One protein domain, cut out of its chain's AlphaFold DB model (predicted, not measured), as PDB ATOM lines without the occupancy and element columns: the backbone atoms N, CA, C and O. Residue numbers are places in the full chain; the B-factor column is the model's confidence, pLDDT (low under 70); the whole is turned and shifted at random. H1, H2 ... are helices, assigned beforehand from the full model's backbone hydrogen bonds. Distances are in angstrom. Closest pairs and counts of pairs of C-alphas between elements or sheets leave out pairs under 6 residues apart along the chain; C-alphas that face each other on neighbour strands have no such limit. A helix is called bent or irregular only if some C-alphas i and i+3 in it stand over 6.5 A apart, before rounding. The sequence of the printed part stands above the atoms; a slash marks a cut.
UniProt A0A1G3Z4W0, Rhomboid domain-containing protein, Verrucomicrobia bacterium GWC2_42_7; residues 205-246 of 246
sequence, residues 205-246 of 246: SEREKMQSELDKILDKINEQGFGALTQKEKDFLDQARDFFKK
ATOM      1  N   SER A 205      16.108  50.338  -8.896       72.25
ATOM      2  CA  SER A 205      16.500  51.358  -7.918       72.25
ATOM      3  C   SER A 205      17.298  50.804  -6.735       72.25
ATOM      4  O   SER A 205      18.182  51.485  -6.223       72.25
ATOM      5  N   GLU A 206      17.032  49.569  -6.302       77.56
ATOM      6  CA  GLU A 206      17.810  48.924  -5.236       77.56
ATOM      7  C   GLU A 206      19.179  48.477  -5.747       77.56
ATOM      8  O   GLU A 206      20.186  48.677  -5.069       77.56
ATOM      9  N   ARG A 207      19.231  47.942  -6.973       79.25
ATOM     10  CA  ARG A 207      20.481  47.517  -7.610       79.25
ATOM     11  C   ARG A 207      21.400  48.705  -7.896       79.25
ATOM     12  O   ARG A 207      22.584  48.616  -7.602       79.25
ATOM     13  N   GLU A 208      20.855  49.812  -8.395       82.50
ATOM     14  CA  GLU A 208      21.588  51.053  -8.679       82.50
ATOM     15  C   GLU A 208      22.117  51.714  -7.400       82.50
ATOM     16  O   GLU A 208      23.280  52.109  -7.349       82.50
ATOM     17  N   LYS A 209      21.306  51.783  -6.333       84.62
ATOM     18  CA  LYS A 209      21.765  52.289  -5.027       84.62
ATOM     19  C   LYS A 209      22.882  51.425  -4.453       84.62
ATOM     20  O   LYS A 209      23.865  51.955  -3.950       84.62
ATOM     21  N   MET A 210      22.745  50.105  -4.554       83.25
ATOM     22  CA  MET A 210      23.751  49.178  -4.048       83.25
ATOM     23  C   MET A 210      25.041  49.208  -4.875       83.25
ATOM     24  O   MET A 210      26.115  49.116  -4.293       83.25
ATOM     25  N   GLN A 211      24.953  49.405  -6.197       87.25
ATOM     26  CA  GLN A 211      26.118  49.662  -7.054       87.25
ATOM     27  C   GLN A 211      26.802  50.981  -6.689       87.25
ATOM     28  O   GLN A 211      28.006  50.990  -6.484       87.25
ATOM     29  N   SER A 212      26.048  52.068  -6.507       88.50
ATOM     30  CA  SER A 212      26.630  53.369  -6.151       88.50
ATOM     31  C   SER A 212      27.355  53.355  -4.800       88.50
ATOM     32  O   SER A 212      28.410  53.971  -4.669       88.50
ATOM     33  N   GLU A 213      26.815  52.666  -3.793       87.94
ATOM     34  CA  GLU A 213      27.492  52.512  -2.498       87.94
ATOM     35  C   GLU A 213      28.698  51.564  -2.587       87.94
ATOM     36  O   GLU A 213      29.723  51.814  -1.953       87.94
ATOM     37  N   LEU A 214      28.616  50.513  -3.413       89.19
ATOM     38  CA  LEU A 214      29.746  49.628  -3.690       89.19
ATOM     39  C   LEU A 214      30.902  50.393  -4.342       89.19
ATOM     40  O   LEU A 214      32.032  50.267  -3.880       89.19
ATOM     41  N   ASP A 215      30.617  51.220  -5.347       91.38
ATOM     42  CA  ASP A 215      31.622  52.014  -6.057       91.38
ATOM     43  C   ASP A 215      32.353  52.971  -5.103       91.38
ATOM     44  O   ASP A 215      33.580  52.987  -5.079       91.38
ATOM     45  N   LYS A 216      31.634  53.659  -4.203       91.75
ATOM     46  CA  LYS A 216      32.254  54.515  -3.168       91.75
ATOM     47  C   LYS A 216      33.212  53.748  -2.255       91.75
ATOM     48  O   LYS A 216      34.246  54.275  -1.848       91.75
ATOM     49  N   ILE A 217      32.853  52.517  -1.890       90.69
ATOM     50  CA  ILE A 217      33.690  51.670  -1.036       90.69
ATOM     51  C   ILE A 217      34.915  51.184  -1.813       90.69
ATOM     52  O   ILE A 217      36.013  51.175  -1.260       90.69
ATOM     53  N   LEU A 218      34.754  50.814  -3.086       89.44
ATOM     54  CA  LEU A 218      35.865  50.423  -3.955       89.44
ATOM     55  C   LEU A 218      36.843  51.581  -4.181       89.44
ATOM     56  O   LEU A 218      38.049  51.369  -4.064       89.44
ATOM     57  N   ASP A 219      36.342  52.796  -4.398       92.38
ATOM     58  CA  ASP A 219      37.161  54.005  -4.515       92.38
ATOM     59  C   ASP A 219      37.944  54.266  -3.222       92.38
ATOM     60  O   ASP A 219      39.156  54.479  -3.246       92.38
ATOM     61  N   LYS A 220      37.287  54.129  -2.064       90.94
ATOM     62  CA  LYS A 220      37.941  54.256  -0.756       90.94
ATOM     63  C   LYS A 220      39.028  53.197  -0.537       90.94
ATOM     64  O   LYS A 220      40.081  53.514   0.012       90.94
ATOM     65  N   ILE A 221      38.804  51.950  -0.964       92.00
ATOM     66  CA  ILE A 221      39.827  50.888  -0.920       92.00
ATOM     67  C   ILE A 221      40.996  51.238  -1.841       92.00
ATOM     68  O   ILE A 221      42.144  51.011  -1.466       92.00
ATOM     69  N   ASN A 222      40.711  51.772  -3.026       91.94
ATOM     70  CA  ASN A 222      41.721  52.136  -4.009       91.94
ATOM     71  C   ASN A 222      42.615  53.286  -3.511       91.94
ATOM     72  O   ASN A 222      43.827  53.249  -3.696       91.94
ATOM     73  N   GLU A 223      42.037  54.277  -2.827       91.88
ATOM     74  CA  GLU A 223      42.771  55.434  -2.303       91.88
ATOM     75  C   GLU A 223      43.478  55.171  -0.965       91.88
ATOM     76  O   GLU A 223      44.598  55.634  -0.751       91.88
ATOM     77  N   GLN A 224      42.827  54.458  -0.039       91.25
ATOM     78  CA  GLN A 224      43.251  54.370   1.370       91.25
ATOM     79  C   GLN A 224      43.612  52.944   1.812       91.25
ATOM     80  O   GLN A 224      44.062  52.729   2.940       91.25
ATOM     81  N   GLY A 225      43.439  51.957   0.932       85.94
ATOM     82  CA  GLY A 225      43.665  50.546   1.221       85.94
ATOM     83  C   GLY A 225      42.531  49.898   2.022       85.94
ATOM     84  O   GLY A 225      41.737  50.541   2.707       85.94
ATOM     85  N   PHE A 226      42.475  48.565   1.985       86.75
ATOM     86  CA  PHE A 226      41.407  47.778   2.623       86.75
ATOM     87  C   PHE A 226      41.311  47.973   4.153       86.75
ATOM     88  O   PHE A 226      40.254  47.776   4.754       86.75
ATOM     89  N   GLY A 227      42.409  48.383   4.797       84.88
ATOM     90  CA  GLY A 227      42.458  48.666   6.235       84.88
ATOM     91  C   GLY A 227      41.636  49.885   6.673       84.88
ATOM     92  O   GLY A 227      41.283  49.968   7.845       84.88
ATOM     93  N   ALA A 228      41.286  50.788   5.747       86.62
ATOM     94  CA  ALA A 228      40.508  52.001   6.018       86.62
ATOM     95  C   ALA A 228      38.985  51.763   6.106       86.62
ATOM     96  O   ALA A 228      38.215  52.691   6.377       86.62
ATOM     97  N   LEU A 229      38.535  50.526   5.870       90.25
ATOM     98  CA  LEU A 229      37.124  50.161   5.931       90.25
ATOM     99  C   LEU A 229      36.638  49.971   7.366       90.25
ATOM    100  O   LEU A 229      37.211  49.214   8.156       90.25
ATOM    101  N   THR A 230      35.501  50.586   7.662       92.94
ATOM    102  CA  THR A 230      34.725  50.333   8.875       92.94
ATOM    103  C   THR A 230      34.111  48.932   8.843       92.94
ATOM    104  O   THR A 230      33.920  48.341   7.779       92.94
ATOM    105  N   GLN A 231      33.742  48.399  10.011       89.00
ATOM    106  CA  GLN A 231      33.080  47.092  10.089       89.00
ATOM    107  C   GLN A 231      31.786  47.055   9.255       89.00
ATOM    108  O   GLN A 231      31.552  46.097   8.533       89.00
ATOM    109  N   LYS A 232      31.016  48.153   9.253       87.69
ATOM    110  CA  LYS A 232      29.789  48.285   8.454       87.69
ATOM    111  C   LYS A 232      30.039  48.215   6.942       87.69
ATOM    112  O   LYS A 232      29.242  47.616   6.232       87.69
ATOM    113  N   GLU A 233      31.123  48.814   6.447       89.56
ATOM    114  CA  GLU A 233      31.485  48.770   5.019       89.56
ATOM    115  C   GLU A 233      31.949  47.365   4.602       89.56
ATOM    116  O   GLU A 233      31.635  46.916   3.502       89.56
ATOM    117  N   LYS A 234      32.637  46.633   5.491       90.50
ATOM    118  CA  LYS A 234      33.011  45.226   5.258       90.50
ATOM    119  C   LYS A 234      31.784  44.316   5.205       90.50
ATOM    120  O   LYS A 234      31.643  43.546   4.260       90.50
ATOM    121  N   ASP A 235      30.872  44.471   6.161       90.88
ATOM    122  CA  ASP A 235      29.622  43.707   6.203       90.88
ATOM    123  C   ASP A 235      28.753  43.999   4.960       90.88
ATOM    124  O   ASP A 235      28.109  43.102   4.415       90.88
ATOM    125  N   PHE A 236      28.771  45.243   4.465       90.38
ATOM    126  CA  PHE A 236      28.104  45.625   3.219       90.38
ATOM    127  C   PHE A 236      28.738  44.974   1.978       90.38
ATOM    128  O   PHE A 236      28.008  44.508   1.106       90.38
ATOM    129  N   LEU A 237      30.072  44.889   1.889       88.19
ATOM    130  CA  LEU A 237      30.755  44.204   0.780       88.19
ATOM    131  C   LEU A 237      30.377  42.721   0.696       88.19
ATOM    132  O   LEU A 237      30.159  42.204  -0.402       88.19
ATOM    133  N   ASP A 238      30.259  42.045   1.840       89.00
ATOM    134  CA  ASP A 238      29.811  40.651   1.890       89.00
ATOM    135  C   ASP A 238      28.350  40.509   1.428       89.00
ATOM    136  O   ASP A 238      28.042  39.630   0.619       89.00
ATOM    137  N   GLN A 239      27.467  41.419   1.852       87.56
ATOM    138  CA  GLN A 239      26.071  41.455   1.394       87.56
ATOM    139  C   GLN A 239      25.960  41.728  -0.113       87.56
ATOM    140  O   GLN A 239      25.202  41.051  -0.811       87.56
ATOM    141  N   ALA A 240      26.736  42.679  -0.636       86.88
ATOM    142  CA  ALA A 240      26.765  43.007  -2.057       86.88
ATOM    143  C   ALA A 240      27.283  41.823  -2.891       86.88
ATOM    144  O   ALA A 240      26.684  41.476  -3.911       86.88
ATOM    145  N   ARG A 241      28.344  41.139  -2.435       85.44
ATOM    146  CA  ARG A 241      28.873  39.928  -3.086       85.44
ATOM    147  C   ARG A 241      27.797  38.858  -3.242       85.44
ATOM    148  O   ARG A 241      27.687  38.255  -4.308       85.44
ATOM    149  N   ASP A 242      27.028  38.609  -2.190       84.94
ATOM    150  CA  ASP A 242      26.000  37.570  -2.195       84.94
ATOM    151  C   ASP A 242      24.770  37.985  -3.024       84.94
ATOM    152  O   ASP A 242      24.119  37.133  -3.633       84.94
ATOM    153  N   PHE A 243      24.492  39.289  -3.123       82.94
ATOM    154  CA  PHE A 243      23.439  39.841  -3.976       82.94
ATOM    155  C   PHE A 243      23.758  39.739  -5.476       82.94
ATOM    156  O   PHE A 243      22.894  39.332  -6.247       82.94
ATOM    157  N   PHE A 244      24.982  40.066  -5.907       79.50
ATOM    158  CA  PHE A 244      25.371  40.032  -7.328       79.50
ATOM    159  C   PHE A 244      25.758  38.637  -7.849       79.50
ATOM    160  O   PHE A 244      25.962  38.476  -9.052       79.50
ATOM    161  N   LYS A 245      25.860  37.629  -6.971       77.88
ATOM    162  CA  LYS A 245      26.092  36.220  -7.341       77.88
ATOM    163  C   LYS A 245      24.825  35.456  -7.760       77.88
ATOM    164  O   LYS A 245      24.968  34.367  -8.314       77.88
ATOM    165  N   LYS A 246      23.627  35.966  -7.448       54.03
ATOM    166  CA  LYS A 246      22.325  35.379  -7.820       54.03
ATOM    167  C   LYS A 246      21.850  35.870  -9.182       54.03
ATOM    168  O   LYS A 246      21.181  35.062  -9.861       54.03
TER     169      LYS A 246
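Overview. This is residues 205 to 246 of the 246 residues of the protein "Rhomboid domain-containing protein" of Verrucomicrobia bacterium GWC2_42_7 (UniProt A0A1G3Z4W0). Two helices cross as a skewed X, one over the other: the longer H1 runs along the long axis, the chain turns at one end of it, and H2 folds back over H1 at a steep slant. The two helices meet over a part of H1, residues 210 to 217, and no third named element covers them. The printed part has 42 residues with two named helices, H1 then H2, and no named strand; the class is all helix. The whole is compact, with a radius of gyration of the C-alphas of 10.3 A, and elongated, spanning 28 by 15 by 15 A.

Along the chain. H1 is residues 205 to 224, 28.5 A from first to last C-alpha; it begins at C-alpha 205, (16.500, 51.358, -7.918), and ends at C-alpha 224, (43.251, 54.370, 1.370). H2 is residues 231 to 244, 20.3 A from first to last C-alpha, and ends at C-alpha 244, (25.371, 40.032, -7.328).

Arrangement. H1 touches H2 with residues 210 to 217 alone, and 4 pairs of C-alphas are within 8 A. The closest C-alphas of the two helices, those of Ile 217 and Glu 233, are 7.1 A apart. The helices run opposite ways at a steep tilt of 51 degrees, and their centres are 10.5 A apart. In H1 and H2 every O i to N i+4 pair is within hydrogen-bond range. Neither helix is bent.

Size, cuts and confidence. The two C-alphas farthest apart, those of Gln 224 and Lys 246, are 29.7 A apart. The printed part has no cut. The link from H1 to H2, with 6 residues between them, is short. Lys 246 is the chain's last residue. The mean pLDDT of the printed part is 86.4, and residue 246 is under 70.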